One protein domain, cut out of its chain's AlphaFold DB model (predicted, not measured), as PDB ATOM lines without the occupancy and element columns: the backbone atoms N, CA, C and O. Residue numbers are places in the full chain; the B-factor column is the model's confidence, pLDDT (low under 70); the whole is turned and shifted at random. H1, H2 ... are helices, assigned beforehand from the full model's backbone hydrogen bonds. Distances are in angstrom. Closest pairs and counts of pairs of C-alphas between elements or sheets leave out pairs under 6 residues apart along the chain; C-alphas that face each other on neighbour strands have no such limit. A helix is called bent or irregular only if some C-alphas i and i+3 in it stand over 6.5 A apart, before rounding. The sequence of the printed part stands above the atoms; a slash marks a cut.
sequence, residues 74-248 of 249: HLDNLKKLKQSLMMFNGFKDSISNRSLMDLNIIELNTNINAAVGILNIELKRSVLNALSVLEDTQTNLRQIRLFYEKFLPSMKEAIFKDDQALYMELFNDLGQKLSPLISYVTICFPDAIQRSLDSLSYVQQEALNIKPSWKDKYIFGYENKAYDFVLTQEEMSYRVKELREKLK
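AT A GLANCE: This is residues 74 to 248 of the 249 residues of an uncharacterized protein of Leptospira neocaledonica (UniProt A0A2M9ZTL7). A long rod: H1, H3a and H4b run side by side as a bundle of three, the hairpin of H3b and H4a lengthens one end, and residues 217 to 223 stick out at the other, before H6 folds back near H4b. The printed part has 175 residues, 132 of them in six named helices, H1 to H6 in order along the chain, with no named strand; its class is all helix, and it is loose, with a radius of gyration of the C-alphas of 22.5 A and spans of 80 by 30 by 26 A.

HOW THE PARTS SIT: Start at H1, residues 74 to 96: it touches H4b, residues 180 to 209, at a shallow tilt of 14 degrees, opposite ways, closest at the C-alphas of His 74 and Ser 196, 6.1 A. H2, residues 113 to 116, touches residues 124 to 128 alone of H3a, residues 121 to 150; C-alphas 115 and 124 are closest, 6.2 A. H3a touches H4b, opposite ways at a shallow 26 degrees, closest at C-alphas 130 and 195, 5.0 A. H3, residues 121 to 160, and H4, residues 164 to 209, each assigned as one helix by hydrogen bonds, are bent: C-alphas 150 and 153 are 6.8 A apart, 177 and 180 6.9 A. H3b, residues 153 to 160, and H4a, residues 164 to 177, form a hairpin, closest at C-alphas 158 and 167, 5.4 A. H5, residues 214 to 217, touches no helix. Every O i to N i+4 pair is within hydrogen-bond range in H1, H3a, H3b, H4a and H6, residues 233 to 247; in H4b 24 of 26.

IN THESE COORDINATES: Find C-alpha 74 at (-99.446, 27.607, -59.959); H1 runs 32.1 A from there. H3a spans 43.4 A, H4b 44.3 A; H6 ends at C-alpha 247, (-87.402, 21.453, -56.836).

THE WHOLE: The printed part has no cut; links H1 to H2 and H5 to H6 are long. The model's pLDDT is under 70 at residue 114 and residues 208 to 248.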
ATOM      1  N   HIS A  74    -100.843  27.640 -59.517       84.50
ATOM      2  CA  HIS A  74     -99.446  27.607 -59.959       84.50
ATOM      3  C   HIS A  74     -98.582  26.675 -59.107       84.50
ATOM      4  O   HIS A  74     -97.772  25.932 -59.660       84.50
ATOM      5  N   LEU A  75     -98.770  26.659 -57.785       83.56
ATOM      6  CA  LEU A  75     -98.030  25.762 -56.895       83.56
ATOM      7  C   LEU A  75     -98.342  24.283 -57.168       83.56
ATOM      8  O   LEU A  75     -97.420  23.464 -57.245       83.56
ATOM      9  N   ASP A  76     -99.618  23.936 -57.355       86.12
ATOM     10  CA  ASP A  76    -100.023  22.574 -57.720       86.12
ATOM     11  C   ASP A  76     -99.447  22.172 -59.087       86.12
ATOM     12  O   ASP A  76     -98.841  21.105 -59.227       86.12
ATOM     13  N   ASN A  77     -99.533  23.063 -60.079       90.06
ATOM     14  CA  ASN A  77     -98.977  22.824 -61.409       90.06
ATOM     15  C   ASN A  77     -97.457  22.656 -61.397       90.06
ATOM     16  O   ASN A  77     -96.955  21.762 -62.072       90.06
ATOM     17  N   LEU A  78     -96.714  23.438 -60.611       89.75
ATOM     18  CA  LEU A  78     -95.262  23.281 -60.470       89.75
ATOM     19  C   LEU A  78     -94.893  21.914 -59.880       89.75
ATOM     20  O   LEU A  78     -93.968  21.250 -60.358       89.75
ATOM     21  N   LYS A  79     -95.640  21.446 -58.872       89.12
ATOM     22  CA  LYS A  79     -95.446  20.110 -58.292       89.12
ATOM     23  C   LYS A  79     -95.711  19.010 -59.323       89.12
ATOM     24  O   LYS A  79     -94.911  18.078 -59.440       89.12
ATOM     25  N   LYS A  80     -96.808  19.125 -60.072       91.06
ATOM     26  CA  LYS A  80     -97.180  18.176 -61.129       91.06
ATOM     27  C   LYS A  80     -96.186  18.190 -62.285       91.06
ATOM     28  O   LYS A  80     -95.765  17.123 -62.714       91.06
ATOM     29  N   LEU A  81     -95.727  19.364 -62.719       90.88
ATOM     30  CA  LEU A  81     -94.679  19.513 -63.732       90.88
ATOM     31  C   LEU A  81     -93.393  18.800 -63.324       90.88
ATOM     32  O   LEU A  81     -92.820  18.085 -64.140       90.88
ATOM     33  N   LYS A  82     -92.958  18.941 -62.065       87.94
ATOM     34  CA  LYS A  82     -91.773  18.230 -61.562       87.94
ATOM     35  C   LYS A  82     -91.932  16.715 -61.702       87.94
ATOM     36  O   LYS A  82     -91.019  16.033 -62.163       87.94
ATOM     37  N   GLN A  83     -93.087  16.186 -61.304       90.00
ATOM     38  CA  GLN A  83     -93.376  14.757 -61.408       90.00
ATOM     39  C   GLN A  83     -93.451  14.305 -62.876       90.00
ATOM     40  O   GLN A  83     -92.828  13.304 -63.231       90.00
ATOM     41  N   SER A  84     -94.118  15.077 -63.740       91.19
ATOM     42  CA  SER A  84     -94.183  14.829 -65.185       91.19
ATOM     43  C   SER A  84     -92.800  14.848 -65.837       91.19
ATOM     44  O   SER A  84     -92.520  13.997 -66.672       91.19
ATOM     45  N   LEU A  85     -91.907  15.756 -65.429       91.88
ATOM     46  CA  LEU A  85     -90.531  15.816 -65.929       91.88
ATOM     47  C   LEU A  85     -89.738  14.561 -65.547       91.88
ATOM     48  O   LEU A  85     -89.005  14.017 -66.369       91.88
ATOM     49  N   MET A  86     -89.895  14.071 -64.314       90.44
ATOM     50  CA  MET A  86     -89.263  12.817 -63.885       90.44
ATOM     51  C   MET A  86     -89.766  11.623 -64.705       90.44
ATOM     52  O   MET A  86     -88.955  10.830 -65.181       90.44
ATOM     53  N   MET A  87     -91.084  11.515 -64.906       90.88
ATOM     54  CA  MET A  87     -91.687  10.450 -65.720       90.88
ATOM     55  C   MET A  87     -91.242  10.531 -67.183       90.88
ATOM     56  O   MET A  87     -90.883   9.517 -67.776       90.88
ATOM     57  N   PHE A  88     -91.210  11.739 -67.748       93.31
ATOM     58  CA  PHE A  88     -90.767  11.979 -69.115       93.31
ATOM     59  C   PHE A  88     -89.294  11.617 -69.320       93.31
ATOM     60  O   PHE A  88     -88.959  10.982 -70.316       93.31
ATOM     61  N   ASN A  89     -88.415  11.959 -68.372       91.88
ATOM     62  CA  ASN A  89     -87.012  11.553 -68.443       91.88
ATOM     63  C   ASN A  89     -86.859  10.028 -68.373       91.88
ATOM     64  O   ASN A  89     -86.129   9.474 -69.187       91.88
ATOM     65  N   GLY A  90     -87.606   9.345 -67.497       91.19
ATOM     66  CA  GLY A  90     -87.610   7.877 -67.451       91.19
ATOM     67  C   GLY A  90     -88.056   7.239 -68.772       91.19
ATOM     68  O   GLY A  90     -87.405   6.321 -69.263       91.19
ATOM     69  N   PHE A  91     -89.109   7.777 -69.392       91.75
ATOM     70  CA  PHE A  91     -89.558   7.360 -70.723       91.75
ATOM     71  C   PHE A  91     -88.502   7.632 -71.810       91.75
ATOM     72  O   PHE A  91     -88.198   6.772 -72.628       91.75
ATOM     73  N   LYS A  92     -87.885   8.814 -71.820       91.00
ATOM     74  CA  LYS A  92     -86.821   9.154 -72.779       91.00
ATOM     75  C   LYS A  92     -85.625   8.198 -72.666       91.00
ATOM     76  O   LYS A  92     -85.076   7.754 -73.680       91.00
ATOM     77  N   ASP A  93     -85.241   7.861 -71.440       90.44
ATOM     78  CA  ASP A  93     -84.155   6.924 -71.170       90.44
ATOM     79  C   ASP A  93     -84.547   5.495 -71.577       90.44
ATOM     80  O   ASP A  93     -83.708   4.759 -72.095       90.44
ATOM     81  N   SER A  94     -85.820   5.103 -71.428       87.94
ATOM     82  CA  SER A  94     -86.318   3.797 -71.886       87.94
ATOM     83  C   SER A  94     -86.244   3.665 -73.407       87.94
ATOM     84  O   SER A  94     -85.774   2.648 -73.918       87.94
ATOM     85  N   ILE A  95     -86.610   4.725 -74.137       86.31
ATOM     86  CA  ILE A  95     -86.449   4.780 -75.593       86.31
ATOM     87  C   ILE A  95     -84.971   4.624 -75.967       86.31
ATOM     88  O   ILE A  95     -84.629   3.823 -76.829       86.31
ATOM     89  N   SER A  96     -84.068   5.311 -75.273       85.50
ATOM     90  CA  SER A  96     -82.626   5.204 -75.545       85.50
ATOM     91  C   SER A  96     -82.074   3.797 -75.256       85.50
ATOM     92  O   SER A  96     -81.237   3.291 -76.002       85.50
ATOM     93  N   ASN A  97     -82.585   3.138 -74.212       87.31
ATOM     94  CA  ASN A  97     -82.163   1.805 -73.767       87.31
ATOM     95  C   ASN A  97     -82.947   0.649 -74.406       87.31
ATOM     96  O   ASN A  97     -82.762  -0.505 -74.020       87.31
ATOM     97  N   ARG A  98     -83.809   0.936 -75.385       82.25
ATOM     98  CA  ARG A  98     -84.627  -0.062 -76.087       82.25
ATOM     99  C   ARG A  98     -85.584  -0.856 -75.196       82.25
ATOM    100  O   ARG A  98     -85.856  -2.027 -75.466       82.25
ATOM    101  N   SER A  99     -86.106  -0.222 -74.149       84.81
ATOM    102  CA  SER A  99     -87.090  -0.813 -73.245       84.81
ATOM    103  C   SER A  99     -88.480  -0.197 -73.423       84.81
ATOM    104  O   SER A  99     -88.642   0.997 -73.688       84.81
ATOM    105  N   LEU A 100     -89.505  -1.043 -73.281       80.00
ATOM    106  CA  LEU A 100     -90.901  -0.623 -73.321       80.00
ATOM    107  C   LEU A 100     -91.303  -0.073 -71.948       80.00
ATOM    108  O   LEU A 100     -91.266  -0.795 -70.952       80.00
ATOM    109  N   MET A 101     -91.689   1.198 -71.907       84.31
ATOM    110  CA  MET A 101     -92.203   1.866 -70.715       84.31
ATOM    111  C   MET A 101     -93.334   2.804 -71.127       84.31
ATOM    112  O   MET A 101     -93.217   3.524 -72.116       84.31
ATOM    113  N   ASP A 102     -94.411   2.822 -70.347       81.56
ATOM    114  CA  ASP A 102     -95.529   3.727 -70.591       81.56
ATOM    115  C   ASP A 102     -95.213   5.150 -70.105       81.56
ATOM    116  O   ASP A 102     -94.687   5.361 -69.008       81.56
ATOM    117  N   LEU A 103     -95.582   6.149 -70.913       85.44
ATOM    118  CA  LEU A 103     -95.530   7.557 -70.526       85.44
ATOM    119  C   LEU A 103     -96.814   7.936 -69.775       85.44
ATOM    120  O   LEU A 103     -97.849   8.218 -70.382       85.44
ATOM    121  N   ASN A 104     -96.737   7.990 -68.447       85.44
ATOM    122  CA  ASN A 104     -97.822   8.517 -67.623       85.44
ATOM    123  C   ASN A 104     -97.832  10.050 -67.652       85.44
ATOM    124  O   ASN A 104     -96.809  10.696 -67.436       85.44
ATOM    125  N   ILE A 105     -99.006  10.630 -67.903       85.75
ATOM    126  CA  ILE A 105     -99.200  12.082 -67.984       85.75
ATOM    127  C   ILE A 105    -100.030  12.524 -66.790       85.75
ATOM    128  O   ILE A 105    -101.150  12.052 -66.604       85.75
ATOM    129  N   ILE A 106     -99.482  13.448 -66.008       88.81
ATOM    130  CA  ILE A 106    -100.175  14.066 -64.881       88.81
ATOM    131  C   ILE A 106    -100.893  15.313 -65.386       88.81
ATOM    132  O   ILE A 106    -100.282  16.170 -66.022       88.81
ATOM    133  N   GLU A 107    -102.188  15.405 -65.102       90.00
ATOM    134  CA  GLU A 107    -103.022  16.508 -65.564       90.00
ATOM    135  C   GLU A 107    -102.788  17.793 -64.756       90.00
ATOM    136  O   GLU A 107    -102.951  17.842 -63.530       90.00
ATOM    137  N   LEU A 108    -102.410  18.840 -65.479       91.00
ATOM    138  CA  LEU A 108    -102.229  20.209 -65.027       91.00
ATOM    139  C   LEU A 108    -103.581  20.924 -64.982       91.00
ATOM    140  O   LEU A 108    -104.453  20.720 -65.827       91.00
ATOM    141  N   ASN A 109    -103.749  21.786 -63.986       87.69
ATOM    142  CA  ASN A 109    -104.912  22.649 -63.863       87.69
ATOM    143  C   ASN A 109    -104.671  23.946 -64.643       87.69
ATOM    144  O   ASN A 109    -103.998  24.852 -64.158       87.69
ATOM    145  N   THR A 110    -105.234  24.049 -65.839       80.44
ATOM    146  CA  THR A 110    -105.121  25.241 -66.696       80.44
ATOM    147  C   THR A 110    -106.342  26.158 -66.582       80.44
ATOM    148  O   THR A 110    -106.608  26.966 -67.467       80.44
ATOM    149  N   ASN A 111    -107.114  26.050 -65.492       73.44
ATOM    150  CA  ASN A 111    -108.346  26.812 -65.320       73.44
ATOM    151  C   ASN A 111    -108.079  28.326 -65.260       73.44
ATOM    152  O   ASN A 111    -107.565  28.856 -64.274       73.44
ATOM    153  N   ILE A 112    -108.510  29.025 -66.308       71.50
ATOM    154  CA  ILE A 112    -108.348  30.472 -66.474       71.50
ATOM    155  C   ILE A 112    -109.375  31.308 -65.701       71.50
ATOM    156  O   ILE A 112    -109.227  32.527 -65.633       71.50
ATOM    157  N   ASN A 113    -110.413  30.702 -65.111       72.75
ATOM    158  CA  ASN A 113    -111.506  31.450 -64.478       72.75
ATOM    159  C   ASN A 113    -111.001  32.332 -63.329       72.75
ATOM    160  O   ASN A 113    -111.439  33.471 -63.196       72.75
ATOM    161  N   ALA A 114    -110.018  31.853 -62.560       62.84
ATOM    162  CA  ALA A 114    -109.391  32.643 -61.500       62.84
ATOM    163  C   ALA A 114    -108.610  33.854 -62.057       62.84
ATOM    164  O   ALA A 114    -108.553  34.903 -61.420       62.84
ATOM    165  N   ALA A 115    -108.076  33.754 -63.282       74.44
ATOM    166  CA  ALA A 115    -107.359  34.841 -63.949       74.44
ATOM    167  C   ALA A 115    -108.288  35.936 -64.510       74.44
ATOM    168  O   ALA A 115    -107.848  37.063 -64.757       74.44
ATOM    169  N   VAL A 116    -109.581  35.643 -64.707       76.56
ATOM    170  CA  VAL A 116    -110.562  36.631 -65.191       76.56
ATOM    171  C   VAL A 116    -110.700  37.786 -64.203       76.56
ATOM    172  O   VAL A 116    -110.711  38.939 -64.639       76.56
ATOM    173  N   GLY A 117    -110.723  37.471 -62.904       72.94
ATOM    174  CA  GLY A 117    -110.865  38.422 -61.803       72.94
ATOM    175  C   GLY A 117    -109.605  39.226 -61.464       72.94
ATOM    176  O   GLY A 117    -109.631  40.009 -60.516       72.94
ATOM    177  N   ILE A 118    -108.510  39.063 -62.217       80.75
ATOM    178  CA  ILE A 118    -107.308  39.886 -62.054       80.75
ATOM    179  C   ILE A 118    -107.531  41.254 -62.707       80.75
ATOM    180  O   ILE A 118    -107.764  41.342 -63.915       80.75
ATOM    181  N   LEU A 119    -107.411  42.325 -61.918       78.81
ATOM    182  CA  LEU A 119    -107.543  43.707 -62.384       78.81
ATOM    183  C   LEU A 119    -106.245  44.248 -63.002       78.81
ATOM    184  O   LEU A 119    -106.292  44.964 -64.002       78.81
ATOM    185  N   ASN A 120    -105.086  43.893 -62.438       84.25
ATOM    186  CA  ASN A 120    -103.785  44.285 -62.972       84.25
ATOM    187  C   ASN A 120    -103.520  43.573 -64.315       84.25
ATOM    188  O   ASN A 120    -103.384  42.349 -64.377       84.25
ATOM    189  N   ILE A 121    -103.439  44.341 -65.406       85.00
ATOM    190  CA  ILE A 121    -103.331  43.789 -66.762       85.00
ATOM    191  C   ILE A 121    -102.001  43.069 -67.019       85.00
ATOM    192  O   ILE A 121    -101.969  42.103 -67.781       85.00
ATOM    193  N   GLU A 122    -100.915  43.512 -66.387       85.94
ATOM    194  CA  GLU A 122     -99.594  42.896 -66.526       85.94
ATOM    195  C   GLU A 122     -99.553  41.560 -65.791       85.94
ATOM    196  O   GLU A 122     -99.159  40.548 -66.375       85.94
ATOM    197  N   LEU A 123    -100.076  41.528 -64.561       87.62
ATOM    198  CA  LEU A 123    -100.261  40.290 -63.809       87.62
ATOM    199  C   LEU A 123    -101.163  39.316 -64.574       87.62
ATOM    200  O   LEU A 123    -100.813  38.149 -64.742       87.62
ATOM    201  N   LYS A 124    -102.293  39.798 -65.103       86.50
ATOM    202  CA  LYS A 124    -103.227  38.975 -65.876       86.50
ATOM    203  C   LYS A 124    -102.560  38.346 -67.094       86.50
ATOM    204  O   LYS A 124    -102.743  37.158 -67.340       86.50
ATOM    205  N   ARG A 125    -101.760  39.115 -67.837       86.50
ATOM    206  CA  ARG A 125    -100.975  38.595 -68.967       86.50
ATOM    207  C   ARG A 125     -99.948  37.562 -68.514       86.50
ATOM    208  O   ARG A 125     -99.831  36.531 -69.163       86.50
ATOM    209  N   SER A 126     -99.239  37.817 -67.414       90.31
ATOM    210  CA  SER A 126     -98.250  36.882 -66.864       90.31
ATOM    211  C   SER A 126     -98.884  35.533 -66.502       90.31
ATOM    212  O   SER A 126     -98.425  34.490 -66.970       90.31
ATOM    213  N   VAL A 127    -100.011  35.562 -65.781       89.00
ATOM    214  CA  VAL A 127    -100.777  34.366 -65.397       89.00
ATOM    215  C   VAL A 127    -101.277  33.612 -66.624       89.00
ATOM    216  O   VAL A 127    -101.047  32.411 -66.739       89.00
ATOM    217  N   LEU A 128    -101.922  34.299 -67.573       88.12
ATOM    218  CA  LEU A 128    -102.451  33.655 -68.780       88.12
ATOM    219  C   LEU A 128    -101.344  33.040 -69.643       88.12
ATOM    220  O   LEU A 128    -101.502  31.918 -70.117       88.12
ATOM    221  N   ASN A 129    -100.210  33.726 -69.799       88.25
ATOM    222  CA  ASN A 129     -99.063  33.187 -70.527       88.25
ATOM    223  C   ASN A 129     -98.513  31.931 -69.844       88.25
ATOM    224  O   ASN A 129     -98.244  30.938 -70.514       88.25
ATOM    225  N   ALA A 130     -98.382  31.943 -68.515       90.81
ATOM    226  CA  ALA A 130     -97.938  30.771 -67.770       90.81
ATOM    227  C   ALA A 130     -98.914  29.591 -67.924       90.81
ATOM    228  O   ALA A 130     -98.474  28.476 -68.196       90.81
ATOM    229  N   LEU A 131    -100.227  29.824 -67.818       90.12
ATOM    230  CA  LEU A 131    -101.245  28.783 -68.026       90.12
ATOM    231  C   LEU A 131    -101.240  28.231 -69.461       90.12
ATOM    232  O   LEU A 131    -101.355  27.020 -69.632       90.12
ATOM    233  N   SER A 132    -101.038  29.083 -70.471       87.31
ATOM    234  CA  SER A 132    -100.930  28.662 -71.876       87.31
ATOM    235  C   SER A 132     -99.734  27.737 -72.098       87.31
ATOM    236  O   SER A 132     -99.882  26.667 -72.677       87.31
ATOM    237  N   VAL A 133     -98.553  28.097 -71.581       90.06
ATOM    238  CA  VAL A 133     -97.345  27.267 -71.745       90.06
ATOM    239  C   VAL A 133     -97.488  25.921 -71.015       90.06
ATOM    240  O   VAL A 133     -96.996  24.891 -71.489       90.06
ATOM    241  N   LEU A 134     -98.198  25.891 -69.881       90.31
ATOM    242  CA  LEU A 134     -98.554  24.647 -69.188       90.31
ATOM    243  C   LEU A 134     -99.466  23.759 -70.048       90.31
ATOM    244  O   LEU A 134     -99.210  22.559 -70.174       90.31
ATOM    245  N   GLU A 135    -100.501  24.339 -70.654       88.69
ATOM    246  CA  GLU A 135    -101.424  23.633 -71.549       88.69
ATOM    247  C   GLU A 135    -100.709  23.064 -72.778       88.69
ATOM    248  O   GLU A 135    -100.886  21.885 -73.110       88.69
ATOM    249  N   ASP A 136     -99.839  23.858 -73.400       85.38
ATOM    250  CA  ASP A 136     -99.022  23.434 -74.535       85.38
ATOM    251  C   ASP A 136     -98.116  22.264 -74.135       85.38
ATOM    252  O   ASP A 136     -98.084  21.231 -74.809       85.38
ATOM    253  N   THR A 137     -97.429  22.363 -72.995       87.88
ATOM    254  CA  THR A 137     -96.564  21.284 -72.485       87.88
ATOM    255  C   THR A 137     -97.352  19.986 -72.281       87.88
ATOM    256  O   THR A 137     -96.930  18.918 -72.736       87.88
ATOM    257  N   GLN A 138     -98.532  20.062 -71.655       89.44
ATOM    258  CA  GLN A 138     -99.407  18.904 -71.456       89.44
ATOM    259  C   GLN A 138     -99.899  18.310 -72.781       89.44
ATOM    260  O   GLN A 138     -99.938  17.085 -72.938       89.44
ATOM    261  N   THR A 139    -100.280  19.155 -73.734       85.94
ATOM    262  CA  THR A 139    -100.776  18.723 -75.045       85.94
ATOM    263  C   THR A 139     -99.698  17.972 -75.816       85.94
ATOM    264  O   THR A 139     -99.960  16.893 -76.351       85.94
ATOM    265  N   ASN A 140     -98.464  18.470 -75.798       82.31
ATOM    266  CA  ASN A 140     -97.345  17.813 -76.470       82.31
ATOM    267  C   ASN A 140     -96.970  16.475 -75.810       82.31
ATOM    268  O   ASN A 140     -96.729  15.492 -76.512       82.31
ATOM    269  N   LEU A 141     -97.025  16.374 -74.477       88.94
ATOM    270  CA  LEU A 141     -96.885  15.086 -73.782       88.94
ATOM    271  C   LEU A 141     -97.966  14.084 -74.215       88.94
ATOM    272  O   LEU A 141     -97.659  12.919 -74.479       88.94
ATOM    273  N   ARG A 142     -99.227  14.531 -74.335       86.31
ATOM    274  CA  ARG A 142    -100.346  13.690 -74.803       86.31
ATOM    275  C   ARG A 142    -100.111  13.192 -76.225       86.31
ATOM    276  O   ARG A 142    -100.360  12.021 -76.497       86.31
ATOM    277  N   GLN A 143     -99.582  14.033 -77.108       83.62
ATOM    278  CA  GLN A 143     -99.246  13.633 -78.475       83.62
ATOM    279  C   GLN A 143     -98.134  12.578 -78.524       83.62
ATOM    280  O   GLN A 143     -98.281  11.597 -79.251       83.62
ATOM    281  N   ILE A 144     -97.071  12.723 -77.721       85.44
ATOM    282  CA  ILE A 144     -96.007  11.706 -77.614       85.44
ATOM    283  C   ILE A 144     -96.591  10.368 -77.172       85.44
ATOM    284  O   ILE A 144     -96.323   9.341 -77.796       85.44
ATOM    285  N   ARG A 145     -97.422  10.378 -76.123       88.75
ATOM    286  CA  ARG A 145     -98.067   9.164 -75.617       88.75
ATOM    287  C   ARG A 145     -98.939   8.503 -76.685       88.75
ATOM    288  O   ARG A 145     -98.772   7.318 -76.943       88.75
ATOM    289  N   LEU A 146     -99.819   9.264 -77.338       85.31
ATOM    290  CA  LEU A 146    -100.692   8.746 -78.397       85.31
ATOM    291  C   LEU A 146     -99.899   8.192 -79.584       85.31
ATOM    292  O   LEU A 146    -100.312   7.215 -80.205       85.31
ATOM    293  N   PHE A 147     -98.776   8.824 -79.926       85.50
ATOM    294  CA  PHE A 147     -97.880   8.312 -80.953       85.50
ATOM    295  C   PHE A 147     -97.279   6.972 -80.522       85.50
ATOM    296  O   PHE A 147     -97.388   5.995 -81.255       85.50
ATOM    297  N   TYR A 148     -96.711   6.903 -79.318       86.69
ATOM    298  CA  TYR A 148     -96.109   5.688 -78.768       86.69
ATOM    299  C   TYR A 148     -97.108   4.520 -78.670       86.69
ATOM    300  O   TYR A 148     -96.811   3.404 -79.099       86.69
ATOM    301  N   GLU A 149     -98.331   4.788 -78.207       86.25
ATOM    302  CA  GLU A 149     -99.414   3.801 -78.093       86.25
ATOM    303  C   GLU A 149     -99.805   3.172 -79.440       86.25
ATOM    304  O   GLU A 149    -100.244   2.024 -79.466       86.25
ATOM    305  N   LYS A 150     -99.600   3.866 -80.569       85.75
ATOM    306  CA  LYS A 150     -99.846   3.301 -81.910       85.75
ATOM    307  C   LYS A 150     -98.779   2.296 -82.350       85.75
ATOM    308  O   LYS A 150     -99.092   1.412 -83.141       85.75
ATOM    309  N   PHE A 151     -97.544   2.417 -81.861       84.69
ATOM    310  CA  PHE A 151     -96.430   1.514 -82.201       84.69
ATOM    311  C   PHE A 151     -96.361   0.283 -81.289       84.69
ATOM    312  O   PHE A 151     -95.909  -0.783 -81.707       84.69
ATOM    313  N   LEU A 152     -96.836   0.424 -80.049       88.00
ATOM    314  CA  LEU A 152     -96.827  -0.614 -79.017       88.00
ATOM    315  C   LEU A 152     -97.398  -1.976 -79.465       88.00
ATOM    316  O   LEU A 152     -96.769  -2.989 -79.153       88.00
ATOM    317  N   PRO A 153     -98.542  -2.061 -80.180       90.12
ATOM    318  CA  PRO A 153     -99.101  -3.339 -80.621       90.12
ATOM    319  C   PRO A 153     -98.152  -4.122 -81.534       90.12
ATOM    320  O   PRO A 153     -97.882  -5.290 -81.262       90.12
ATOM    321  N   SER A 154     -97.584  -3.469 -82.550       90.62
ATOM    322  CA  SER A 154     -96.659  -4.107 -83.495       90.62
ATOM    323  C   SER A 154     -95.368  -4.558 -82.813       90.62
ATOM    324  O   SER A 154     -94.850  -5.631 -83.111       90.62
ATOM    325  N   MET A 155     -94.867  -3.778 -81.847       90.19
ATOM    326  CA  MET A 155     -93.703  -4.174 -81.044       90.19
ATOM    327  C   MET A 155     -93.995  -5.405 -80.183       90.19
ATOM    328  O   MET A 155     -93.186  -6.328 -80.134       90.19
ATOM    329  N   LYS A 156     -95.161  -5.441 -79.525       90.88
ATOM    330  CA  LYS A 156     -95.597  -6.593 -78.720       90.88
ATOM    331  C   LYS A 156     -95.780  -7.843 -79.574       90.88
ATOM    332  O   LYS A 156     -95.414  -8.928 -79.137       90.88
ATOM    333  N   GLU A 157     -96.315  -7.696 -80.783       93.56
ATOM    334  CA  GLU A 157     -96.473  -8.802 -81.726       93.56
ATOM    335  C   GLU A 157     -95.120  -9.355 -82.197       93.56
ATOM    336  O   GLU A 157     -94.944 -10.572 -82.214       93.56
ATOM    337  N   ALA A 158     -94.155  -8.486 -82.515       91.94
ATOM    338  CA  ALA A 158     -92.800  -8.903 -82.884       91.94
ATOM    339  C   ALA A 158     -92.112  -9.676 -81.745       91.94
ATOM    340  O   ALA A 158     -91.541 -10.736 -81.987       91.94
ATOM    341  N   ILE A 159     -92.245  -9.201 -80.498       90.88
ATOM    342  CA  ILE A 159     -91.745  -9.907 -79.307       90.88
ATOM    343  C   ILE A 159     -92.434 -11.269 -79.151       90.88
ATOM    344  O   ILE A 159     -91.763 -12.269 -78.938       90.88
ATOM    345  N   PHE A 160     -93.764 -11.331 -79.272       95.00
ATOM    346  CA  PHE A 160     -94.517 -12.580 -79.118       95.00
ATOM    347  C   PHE A 160     -94.145 -13.637 -80.170       95.00
ATOM    348  O   PHE A 160     -94.173 -14.830 -79.880       95.00
ATOM    349  N   LYS A 161     -93.803 -13.203 -81.387       95.69
ATOM    350  CA  LYS A 161     -93.353 -14.078 -82.479       95.69
ATOM    351  C   LYS A 161     -91.852 -14.402 -82.432       95.69
ATOM    352  O   LYS A 161     -91.378 -15.069 -83.345       95.69
ATOM    353  N   ASP A 162     -91.122 -13.927 -81.417       92.88
ATOM    354  CA  ASP A 162     -89.654 -14.002 -81.321       92.88
ATOM    355  C   ASP A 162     -88.916 -13.418 -82.554       92.88
ATOM    356  O   ASP A 162     -87.780 -13.783 -82.864       92.88
ATOM    357  N   ASP A 163     -89.532 -12.455 -83.253       94.50
ATOM    358  CA  ASP A 163     -88.938 -11.786 -84.416       94.50
ATOM    359  C   ASP A 163     -88.079 -10.589 -83.978       94.50
ATOM    360  O   ASP A 163     -88.511  -9.430 -83.937       94.50
ATOM    361  N   GLN A 164     -86.825 -10.885 -83.629       92.06
ATOM    362  CA  GLN A 164     -85.868  -9.869 -83.188       92.06
ATOM    363  C   GLN A 164     -85.532  -8.845 -84.280       92.06
ATOM    364  O   GLN A 164     -85.269  -7.686 -83.955       92.06
ATOM    365  N   ALA A 165     -85.528  -9.240 -85.556       92.88
ATOM    366  CA  ALA A 165     -85.187  -8.334 -86.650       92.88
ATOM    367  C   ALA A 165     -86.275  -7.265 -86.816       92.88
ATOM    368  O   ALA A 165     -85.966  -6.070 -86.798       92.88
ATOM    369  N   LEU A 166     -87.540  -7.695 -86.866       92.62
ATOM    370  CA  LEU A 166     -88.688  -6.796 -86.945       92.62
ATOM    371  C   LEU A 166     -88.794  -5.902 -85.705       92.62
ATOM    372  O   LEU A 166     -89.036  -4.702 -85.834       92.62
ATOM    373  N   TYR A 167     -88.573  -6.449 -84.503       90.56
ATOM    374  CA  TYR A 167     -88.568  -5.648 -83.274       90.56
ATOM    375  C   TYR A 167     -87.548  -4.504 -83.352       90.56
ATOM    376  O   TYR A 167     -87.872  -3.355 -83.054       90.56
ATOM    377  N   MET A 168     -86.326  -4.808 -83.792       90.38
ATOM    378  CA  MET A 168     -85.244  -3.830 -83.892       90.38
ATOM    379  C   MET A 168     -85.502  -2.766 -84.961       90.38
ATOM    380  O   MET A 168     -85.201  -1.592 -84.733       90.38
ATOM    381  N   GLU A 169     -86.079  -3.152 -86.099       91.94
ATOM    382  CA  GLU A 169     -86.514  -2.221 -87.143       91.94
ATOM    383  C   GLU A 169     -87.574  -1.253 -86.606       91.94
ATOM    384  O   GLU A 169     -87.359  -0.040 -86.620       91.94
ATOM    385  N   LEU A 170     -88.661  -1.784 -86.030       89.69
ATOM    386  CA  LEU A 170     -89.747  -0.990 -85.447       89.69
ATOM    387  C   LEU A 170     -89.245  -0.038 -84.356       89.69
ATOM    388  O   LEU A 170     -89.739   1.085 -84.232       89.69
ATOM    389  N   PHE A 171     -88.269  -0.476 -83.558       88.88
ATOM    390  CA  PHE A 171     -87.703   0.338 -82.491       88.88
ATOM    391  C   PHE A 171     -86.857   1.500 -83.026       88.88
ATOM    392  O   PHE A 171     -86.982   2.631 -82.550       88.88
ATOM    393  N   ASN A 172     -86.021   1.249 -84.036       88.06
ATOM    394  CA  ASN A 172     -85.251   2.307 -84.691       88.06
ATOM    395  C   ASN A 172     -86.183   3.338 -85.347       88.06
ATOM    396  O   ASN A 172     -85.980   4.544 -85.187       88.06
ATOM    397  N   ASP A 173     -87.241   2.864 -86.002       87.00
ATOM    398  CA  ASP A 173     -88.287   3.688 -86.603       87.00
ATOM    399  C   ASP A 173     -88.999   4.572 -85.574       87.00
ATOM    400  O   ASP A 173     -89.196   5.773 -85.795       87.00
ATOM    401  N   LEU A 174     -89.358   3.989 -84.426       87.06
ATOM    402  CA  LEU A 174     -89.964   4.708 -83.312       87.06
ATOM    403  C   LEU A 174     -89.037   5.825 -82.823       87.06
ATOM    404  O   LEU A 174     -89.474   6.969 -82.704       87.06
ATOM    405  N   GLY A 175     -87.765   5.507 -82.562       82.62
ATOM    406  CA  GLY A 175     -86.777   6.468 -82.075       82.62
ATOM    407  C   GLY A 175     -86.577   7.643 -83.036       82.62
ATOM    408  O   GLY A 175     -86.593   8.797 -82.606       82.62
ATOM    409  N   GLN A 176     -86.470   7.374 -84.341       82.12
ATOM    410  CA  GLN A 176     -86.329   8.422 -85.359       82.12
ATOM    411  C   GLN A 176     -87.556   9.338 -85.422       82.12
ATOM    412  O   GLN A 176     -87.408  10.560 -85.468       82.12
ATOM    413  N   LYS A 177     -88.765   8.766 -85.388       81.38
ATOM    414  CA  LYS A 177     -90.016   9.531 -85.514       81.38
ATOM    415  C   LYS A 177     -90.393  10.277 -84.226       81.38
ATOM    416  O   LYS A 177     -90.972  11.358 -84.310       81.38
ATOM    417  N   LEU A 178     -90.049   9.747 -83.047       84.25
ATOM    418  CA  LEU A 178     -90.281  10.407 -81.753       84.25
ATOM    419  C   LEU A 178     -89.235  11.470 -81.410       84.25
ATOM    420  O   LEU A 178     -89.553  12.395 -80.663       84.25
ATOM    421  N   SER A 179     -88.007  11.362 -81.927       81.06
ATOM    422  CA  SER A 179     -86.891  12.249 -81.563       81.06
ATOM    423  C   SER A 179     -87.218  13.754 -81.661       81.06
ATOM    424  O   SER A 179     -86.942  14.478 -80.694       81.06
ATOM    425  N   PRO A 180     -87.885  14.257 -82.726       80.00
ATOM    426  CA  PRO A 180     -88.274  15.666 -82.803       80.00
ATOM    427  C   PRO A 180     -89.253  16.085 -81.697       80.00
ATOM    428  O   PRO A 180     -89.088  17.148 -81.099       80.00
ATOM    429  N   LEU A 181     -90.241  15.239 -81.380       82.62
ATOM    430  CA  LEU A 181     -91.239  15.518 -80.340       82.62
ATOM    431  C   LEU A 181     -90.612  15.497 -78.944       82.62
ATOM    432  O   LEU A 181     -90.881  16.377 -78.127       82.62
ATOM    433  N   ILE A 182     -89.731  14.528 -78.681       84.31
ATOM    434  CA  ILE A 182     -88.969  14.442 -77.430       84.31
ATOM    435  C   ILE A 182     -88.100  15.693 -77.249       84.31
ATOM    436  O   ILE A 182     -88.079  16.278 -76.164       84.31
ATOM    437  N   SER A 183     -87.408  16.127 -78.304       83.44
ATOM    438  CA  SER A 183     -86.567  17.331 -78.273       83.44
ATOM    439  C   SER A 183     -87.394  18.579 -77.974       83.44
ATOM    440  O   SER A 183     -87.019  19.373 -77.113       83.44
ATOM    441  N   TYR A 184     -88.553  18.714 -78.621       83.75
ATOM    442  CA  TYR A 184     -89.465  19.829 -78.392       83.75
ATOM    443  C   TYR A 184     -89.962  19.877 -76.939       83.75
ATOM    444  O   TYR A 184     -89.783  20.884 -76.255       83.75
ATOM    445  N   VAL A 185     -90.485  18.765 -76.413       83.81
ATOM    446  CA  VAL A 185     -90.986  18.698 -75.026       83.81
ATOM    447  C   VAL A 185     -89.876  18.932 -73.997       83.81
ATOM    448  O   VAL A 185     -90.121  19.554 -72.962       83.81
ATOM    449  N   THR A 186     -88.643  18.510 -74.290       87.81
ATOM    450  CA  THR A 186     -87.476  18.780 -73.431       87.81
ATOM    451  C   THR A 186     -87.238  20.284 -73.245       87.81
ATOM    452  O   THR A 186     -86.828  20.703 -72.166       87.81
ATOM    453  N   ILE A 187     -87.532  21.097 -74.264       85.31
ATOM    454  CA  ILE A 187     -87.401  22.561 -74.215       85.31
ATOM    455  C   ILE A 187     -88.601  23.200 -73.499       85.31
ATOM    456  O   ILE A 187     -88.427  24.165 -72.757       85.31
ATOM    457  N   CYS A 188     -89.809  22.651 -73.669       84.81
ATOM    458  CA  CYS A 188     -91.027  23.190 -73.055       84.81
ATOM    459  C   CYS A 188     -91.016  23.123 -71.523       84.81
ATOM    460  O   CYS A 188     -91.500  24.043 -70.871       84.81
ATOM    461  N   PHE A 189     -90.461  22.058 -70.929       88.88
ATOM    462  CA  PHE A 189     -90.484  21.875 -69.472       88.88
ATOM    463  C   PHE A 189     -89.812  23.026 -68.694       88.88
ATOM    464  O   PHE A 189     -90.468  23.590 -67.814       88.88
ATOM    465  N   PRO A 190     -88.547  23.406 -68.981       89.25
ATOM    466  CA  PRO A 190     -87.910  24.547 -68.325       89.25
ATOM    467  C   PRO A 190     -88.670  25.862 -68.512       89.25
ATOM    468  O   PRO A 190     -88.807  26.613 -67.548       89.25
ATOM    469  N   ASP A 191     -89.199  26.127 -69.711       90.12
ATOM    470  CA  ASP A 191     -89.969  27.351 -69.976       90.12
ATOM    471  C   ASP A 191     -91.277  27.370 -69.167       90.12
ATOM    472  O   ASP A 191     -91.556  28.340 -68.467       90.12
ATOM    473  N   ALA A 192     -92.030  26.265 -69.137       89.06
ATOM    474  CA  ALA A 192     -93.260  26.148 -68.349       89.06
ATOM    475  C   ALA A 192     -93.027  26.370 -66.845       89.06
ATOM    476  O   ALA A 192     -93.822  27.039 -66.172       89.06
ATOM    477  N   ILE A 193     -91.922  25.832 -66.318       89.38
ATOM    478  CA  ILE A 193     -91.501  26.036 -64.929       89.38
ATOM    479  C   ILE A 193     -91.164  27.509 -64.690       89.38
ATOM    480  O   ILE A 193     -91.682  28.107 -63.746       89.38
ATOM    481  N   GLN A 194     -90.333  28.100 -65.550       90.94
ATOM    482  CA  GLN A 194     -89.880  29.479 -65.404       90.94
ATOM    483  C   GLN A 194     -91.056  30.462 -65.454       90.94
ATOM    484  O   GLN A 194     -91.227  31.261 -64.535       90.94
ATOM    485  N   ARG A 195     -91.937  30.334 -66.452       89.69
ATOM    486  CA  ARG A 195     -93.140  31.172 -66.592       89.69
ATOM    487  C   ARG A 195     -94.073  31.053 -65.391       89.69
ATOM    488  O   ARG A 195     -94.623  32.055 -64.939       89.69
ATOM    489  N   SER A 196     -94.231  29.846 -64.849       88.88
ATOM    490  CA  SER A 196     -95.051  29.620 -63.654       88.88
ATOM    491  C   SER A 196     -94.449  30.264 -62.403       88.88
ATOM    492  O   SER A 196     -95.191  30.830 -61.606       88.88
ATOM    493  N   LEU A 197     -93.122  30.222 -62.236       83.81
ATOM    494  CA  LEU A 197     -92.427  30.885 -61.124       83.81
ATOM    495  C   LEU A 197     -92.477  32.416 -61.233       83.81
ATOM    496  O   LEU A 197     -92.672  33.095 -60.222       83.81
ATOM    497  N   ASP A 198     -92.329  32.957 -62.442       86.12
ATOM    498  CA  ASP A 198     -92.410  34.402 -62.690       86.12
ATOM    499  C   ASP A 198     -93.824  34.927 -62.414       86.12
ATOM    500  O   ASP A 198     -93.995  35.917 -61.701       86.12
ATOM    501  N   SER A 199     -94.843  34.210 -62.900       88.75
ATOM    502  CA  SER A 199     -96.249  34.495 -62.596       88.75
ATOM    503  C   SER A 199     -96.522  34.454 -61.090       88.75
ATOM    504  O   SER A 199     -97.071  35.407 -60.539       88.75
ATOM    505  N   LEU A 200     -96.070  33.404 -60.396       84.69
ATOM    506  CA  LEU A 200     -96.213  33.266 -58.944       84.69
ATOM    507  C   LEU A 200     -95.582  34.446 -58.189       84.69
ATOM    508  O   LEU A 200     -96.196  34.999 -57.279       84.69
ATOM    509  N   SER A 201     -94.388  34.868 -58.606       80.06
ATOM    510  CA  SER A 201     -93.691  36.008 -58.004       80.06
ATOM    511  C   SER A 201     -94.490  37.305 -58.170       80.06
ATOM    512  O   SER A 201     -94.605  38.080 -57.224       80.06
ATOM    513  N   TYR A 202     -95.091  37.528 -59.345       85.62
ATOM    514  CA  TYR A 202     -95.967  38.678 -59.595       85.62
ATOM    515  C   TYR A 202     -97.256  38.623 -58.769       85.62
ATOM    516  O   TYR A 202     -97.646  39.638 -58.196       85.62
ATOM    517  N   VAL A 203     -97.903  37.455 -58.666       83.31
ATOM    518  CA  VAL A 203     -99.105  37.264 -57.828       83.31
ATOM    519  C   VAL A 203     -98.803  37.643 -56.381       83.31
ATOM    520  O   VAL A 203     -99.564  38.376 -55.753       83.31
ATOM    521  N   GLN A 204     -97.670  37.177 -55.862       79.19
ATOM    522  CA  GLN A 204     -97.276  37.436 -54.485       79.19
ATOM    523  C   GLN A 204     -96.881  38.905 -54.254       79.19
ATOM    524  O   GLN A 204     -97.228  39.475 -53.222       79.19
ATOM    525  N   GLN A 205     -96.214  39.553 -55.217       79.19
ATOM    526  CA  GLN A 205     -95.938  40.997 -55.161       79.19
ATOM    527  C   GLN A 205     -97.223  41.829 -55.164       79.19
ATOM    528  O   GLN A 205     -97.357  42.767 -54.377       79.19
ATOM    529  N   GLU A 206     -98.184  41.478 -56.018       81.12
ATOM    530  CA  GLU A 206     -99.482  42.149 -56.071       81.12
ATOM    531  C   GLU A 206    -100.246  41.975 -54.753       81.12
ATOM    532  O   GLU A 206    -100.786  42.946 -54.227       81.12
ATOM    533  N   ALA A 207    -100.224  40.774 -54.166       72.88
ATOM    534  CA  ALA A 207    -100.849  40.508 -52.873       72.88
ATOM    535  C   ALA A 207    -100.281  41.389 -51.740       72.88
ATOM    536  O   ALA A 207    -101.042  41.827 -50.879       72.88
ATOM    537  N   LEU A 208     -98.980  41.713 -51.763       67.06
ATOM    538  CA  LEU A 208     -98.342  42.619 -50.792       67.06
ATOM    539  C   LEU A 208     -98.769  44.086 -50.955       67.06
ATOM    540  O   LEU A 208     -98.808  44.834 -49.977       67.06
ATOM    541  N   ASN A 209     -99.086  44.510 -52.180       65.88
ATOM    542  CA  ASN A 209     -99.505  45.886 -52.462       65.88
ATOM    543  C   ASN A 209    -100.936  46.178 -51.988       65.88
ATOM    544  O   ASN A 209    -101.308  47.347 -51.823       65.88
ATOM    545  N   ILE A 210    -101.734  45.140 -51.727       63.38
ATOM    546  CA  ILE A 210    -103.086  45.272 -51.188       63.38
ATOM    547  C   ILE A 210    -102.982  45.559 -49.685       63.38
ATOM    548  O   ILE A 210    -102.927  44.657 -48.848       63.38
ATOM    549  N   LYS A 211    -102.926  46.847 -49.328       53.28
ATOM    550  CA  LYS A 211    -102.909  47.273 -47.921       53.28
ATOM    551  C   LYS A 211    -104.215  46.847 -47.234       53.28
ATOM    552  O   LYS A 211    -105.276  47.197 -47.745       53.28
ATOM    553  N   PRO A 212    -104.171  46.194 -46.058       49.28
ATOM    554  CA  PRO A 212    -105.375  45.936 -45.278       49.28
ATOM    555  C   PRO A 212    -106.117  47.244 -44.999       49.28
ATOM    556  O   PRO A 212    -105.521  48.244 -44.578       49.28
ATOM    557  N   SER A 213    -107.420  47.252 -45.277       43.88
ATOM    558  CA  SER A 213    -108.248  48.439 -45.108       43.88
ATOM    559  C   SER A 213    -108.355  48.780 -43.616       43.88
ATOM    560  O   SER A 213    -108.305  47.905 -42.751       43.88
ATOM    561  N   TRP A 214    -108.556  50.054 -43.262       36.84
ATOM    562  CA  TRP A 214    -108.781  50.439 -41.857       36.84
ATOM    563  C   TRP A 214    -110.008  49.743 -41.232       36.84
ATOM    564  O   TRP A 214    -110.071  49.614 -40.012       36.84
ATOM    565  N   LYS A 215    -110.961  49.242 -42.035       40.56
ATOM    566  CA  LYS A 215    -112.121  48.477 -41.548       40.56
ATOM    567  C   LYS A 215    -111.779  47.050 -41.109       40.56
ATOM    568  O   LYS A 215    -112.461  46.553 -40.214       40.56
ATOM    569  N   ASP A 216    -110.703  46.453 -41.629       40.12
ATOM    570  CA  ASP A 216    -110.203  45.147 -41.163       40.12
ATOM    571  C   ASP A 216    -109.719  45.213 -39.700       40.12
ATOM    572  O   ASP A 216    -109.750  44.214 -38.992       40.12
ATOM    573  N   LYS A 217    -109.355  46.409 -39.207       38.09
ATOM    574  CA  LYS A 217    -108.957  46.644 -37.807       38.09
ATOM    575  C   LYS A 217    -110.110  46.976 -36.855       38.09
ATOM    576  O   LYS A 217    -109.931  46.868 -35.648       38.09
ATOM    577  N   TYR A 218    -111.257  47.431 -37.367       36.06
ATOM    578  CA  TYR A 218    -112.285  48.076 -36.537       36.06
ATOM    579  C   TYR A 218    -113.634  47.351 -36.480       36.06
ATOM    580  O   TYR A 218    -114.386  47.607 -35.543       36.06
ATOM    581  N   ILE A 219    -113.980  46.481 -37.440       35.00
ATOM    582  CA  ILE A 219    -115.353  45.942 -37.521       35.00
ATOM    583  C   ILE A 219    -115.503  44.544 -36.887       35.00
ATOM    584  O   ILE A 219    -116.584  44.239 -36.393       35.00
ATOM    585  N   PHE A 220    -114.446  43.730 -36.773       30.00
ATOM    586  CA  PHE A 220    -114.519  42.438 -36.075       30.00
ATOM    587  C   PHE A 220    -113.204  42.107 -35.365       30.00
ATOM    588  O   PHE A 220    -112.175  41.938 -36.006       30.00
ATOM    589  N   GLY A 221    -113.247  41.962 -34.038       32.12
ATOM    590  CA  GLY A 221    -112.131  41.514 -33.196       32.12
ATOM    591  C   GLY A 221    -111.733  40.044 -33.380       32.12
ATOM    592  O   GLY A 221    -111.367  39.397 -32.408       32.12
ATOM    593  N   TYR A 222    -111.820  39.506 -34.597       30.44
ATOM    594  CA  TYR A 222    -111.297  38.192 -34.953       30.44
ATOM    595  C   TYR A 222    -110.633  38.271 -36.326       30.44
ATOM    596  O   TYR A 222    -111.288  38.379 -37.360       30.44
ATOM    597  N   GLU A 223    -109.304  38.233 -36.277       37.25
ATOM    598  CA  GLU A 223    -108.362  38.141 -37.388       37.25
ATOM    599  C   GLU A 223    -108.807  37.081 -38.408       37.25
ATOM    600  O   GLU A 223    -108.810  35.879 -38.128       37.25
ATOM    601  N   ASN A 224    -109.134  37.513 -39.627       33.38
ATOM    602  CA  ASN A 224    -109.165  36.620 -40.780       33.38
ATOM    603  C   ASN A 224    -107.719  36.477 -41.284       33.38
ATOM    604  O   ASN A 224    -107.265  37.198 -42.170       33.38
ATOM    605  N   LYS A 225    -106.999  35.529 -40.673       40.28
ATOM    606  CA  LYS A 225    -105.563  35.223 -40.827       40.28
ATOM    607  C   LYS A 225    -105.129  34.697 -42.204       40.28
ATOM    608  O   LYS A 225    -104.171  33.935 -42.292       40.28
ATOM    609  N   ALA A 226    -105.814  35.041 -43.290       38.28
ATOM    610  CA  ALA A 226    -105.389  34.590 -44.616       38.28
ATOM    611  C   ALA A 226    -104.151  35.361 -45.115       38.28
ATOM    612  O   ALA A 226    -103.351  34.798 -45.852       38.28
ATOM    613  N   TYR A 227    -103.966  36.616 -44.673       38.72
ATOM    614  CA  TYR A 227    -102.894  37.500 -45.156       38.72
ATOM    615  C   TYR A 227    -102.257  38.395 -44.075       38.72
ATOM    616  O   TYR A 227    -101.555  39.343 -44.406       38.72
ATOM    617  N   ASP A 228    -102.451  38.096 -42.784       35.75
ATOM    618  CA  ASP A 228    -101.793  38.847 -41.692       35.75
ATOM    619  C   ASP A 228    -100.278  38.605 -41.610       35.75
ATOM    620  O   ASP A 228     -99.556  39.328 -40.925       35.75
ATOM    621  N   PHE A 229     -99.763  37.627 -42.354       38.78
ATOM    622  CA  PHE A 229     -98.334  37.503 -42.589       38.78
ATOM    623  C   PHE A 229     -97.987  38.297 -43.843       38.78
ATOM    624  O   PHE A 229     -97.954  37.756 -44.948       38.78
ATOM    625  N   VAL A 230     -97.719  39.591 -43.661       40.62
ATOM    626  CA  VAL A 230     -96.891  40.349 -44.603       40.62
ATOM    627  C   VAL A 230     -95.529  39.659 -44.604       40.62
ATOM    628  O   VAL A 230     -94.665  39.988 -43.797       40.62
ATOM    629  N   LEU A 231     -95.367  38.638 -45.450       42.19
ATOM    630  CA  LEU A 231     -94.063  38.044 -45.702       42.19
ATOM    631  C   LEU A 231     -93.205  39.160 -46.274       42.19
ATOM    632  O   LEU A 231     -93.510  39.731 -47.325       42.19
ATOM    633  N   THR A 232     -92.159  39.509 -45.546       48.00
ATOM    634  CA  THR A 232     -91.180  40.486 -46.004       48.00
ATOM    635  C   THR A 232     -90.585  40.028 -47.340       48.00
ATOM    636  O   THR A 232     -90.573  38.839 -47.673       48.00
ATOM    637  N   GLN A 233     -90.059  40.967 -48.132       44.16
ATOM    638  CA  GLN A 233     -89.384  40.642 -49.394       44.16
ATOM    639  C   GLN A 233     -88.267  39.592 -49.200       44.16
ATOM    640  O   GLN A 233     -88.030  38.766 -50.085       44.16
ATOM    641  N   GLU A 234     -87.623  39.579 -48.030       41.97
ATOM    642  CA  GLU A 234     -86.643  38.566 -47.624       41.97
ATOM    643  C   GLU A 234     -87.265  37.182 -47.402       41.97
ATOM    644  O   GLU A 234     -86.737  36.201 -47.921       41.97
ATOM    645  N   GLU A 235     -88.405  37.072 -46.715       41.72
ATOM    646  CA  GLU A 235     -89.087  35.785 -46.487       41.72
ATOM    647  C   GLU A 235     -89.671  35.193 -47.777       41.72
ATOM    648  O   GLU A 235     -89.668  33.978 -47.975       41.72
ATOM    649  N   MET A 236     -90.115  36.052 -48.692       46.00
ATOM    650  CA  MET A 236     -90.494  35.681 -50.055       46.00
ATOM    651  C   MET A 236     -89.302  35.173 -50.862       46.00
ATOM    652  O   MET A 236     -89.369  34.099 -51.456       46.00
ATOM    653  N   SER A 237     -88.186  35.904 -50.838       45.88
ATOM    654  CA  SER A 237     -86.945  35.484 -51.502       45.88
ATOM    655  C   SER A 237     -86.442  34.157 -50.931       45.88
ATOM    656  O   SER A 237     -85.999  33.290 -51.683       45.88
ATOM    657  N   TYR A 238     -86.582  33.962 -49.617       45.00
ATOM    658  CA  TYR A 238     -86.288  32.708 -48.940       45.00
ATOM    659  C   TYR A 238     -87.225  31.585 -49.390       45.00
ATOM    660  O   TYR A 238     -86.734  30.523 -49.748       45.00
ATOM    661  N   ARG A 239     -88.544  31.805 -49.469       44.81
ATOM    662  CA  ARG A 239     -89.497  30.792 -49.958       44.81
ATOM    663  C   ARG A 239     -89.289  30.441 -51.423       44.81
ATOM    664  O   ARG A 239     -89.355  29.265 -51.759       44.81
ATOM    665  N   VAL A 240     -89.011  31.417 -52.288       50.00
ATOM    666  CA  VAL A 240     -88.673  31.179 -53.701       50.00
ATOM    667  C   VAL A 240     -87.371  30.386 -53.803       50.00
ATOM    668  O   VAL A 240     -87.301  29.431 -54.575       50.00
ATOM    669  N   LYS A 241     -86.358  30.725 -52.996       51.94
ATOM    670  CA  LYS A 241     -85.097  29.978 -52.917       51.94
ATOM    671  C   LYS A 241     -85.306  28.555 -52.392       51.94
ATOM    672  O   LYS A 241     -84.803  27.618 -52.998       51.94
ATOM    673  N   GLU A 242     -86.090  28.382 -51.335       44.81
ATOM    674  CA  GLU A 242     -86.415  27.084 -50.738       44.81
ATOM    675  C   GLU A 242     -87.246  26.223 -51.704       44.81
ATOM    676  O   GLU A 242     -87.030  25.019 -51.810       44.81
ATOM    677  N   LEU A 243     -88.169  26.827 -52.461       44.84
ATOM    678  CA  LEU A 243     -88.893  26.162 -53.545       44.84
ATOM    679  C   LEU A 243     -87.935  25.729 -54.655       44.84
ATOM    680  O   LEU A 243     -87.987  24.569 -55.051       44.84
ATOM    681  N   ARG A 244     -87.032  26.600 -55.119       47.03
ATOM    682  CA  ARG A 244     -86.005  26.238 -56.115       47.03
ATOM    683  C   ARG A 244     -85.123  25.083 -55.621       47.03
ATOM    684  O   ARG A 244     -85.007  24.072 -56.313       47.03
ATOM    685  N   GLU A 245     -84.649  25.141 -54.375       51.34
ATOM    686  CA  GLU A 245     -83.880  24.066 -53.726       51.34
ATOM    687  C   GLU A 245     -84.675  22.754 -53.611       51.34
ATOM    688  O   GLU A 245     -84.182  21.690 -53.995       51.34
ATOM    689  N   LYS A 246     -85.931  22.797 -53.145       41.12
ATOM    690  CA  LYS A 246     -86.807  21.611 -53.051       41.12
ATOM    691  C   LYS A 246     -87.142  21.031 -54.421       41.12
ATOM    692  O   LYS A 246     -87.380  19.824 -54.546       41.12
ATOM    693  N   LEU A 247     -87.190  21.866 -55.453       38.88
ATOM    694  CA  LEU A 247     -87.402  21.453 -56.836       38.88
ATOM    695  C   LEU A 247     -86.107  20.952 -57.504       38.88
ATOM    696  O   LEU A 247     -86.227  20.224 -58.488       38.88
ATOM    697  N   LYS A 248     -84.925  21.192 -56.908       44.88
ATOM    698  CA  LYS A 248     -83.585  20.920 -57.470       44.88
ATOM    699  C   LYS A 248     -83.357  21.615 -58.821       44.88
ATOM    700  O   LYS A 248     -82.843  20.989 -59.749       44.88
TER     701      LYS A 248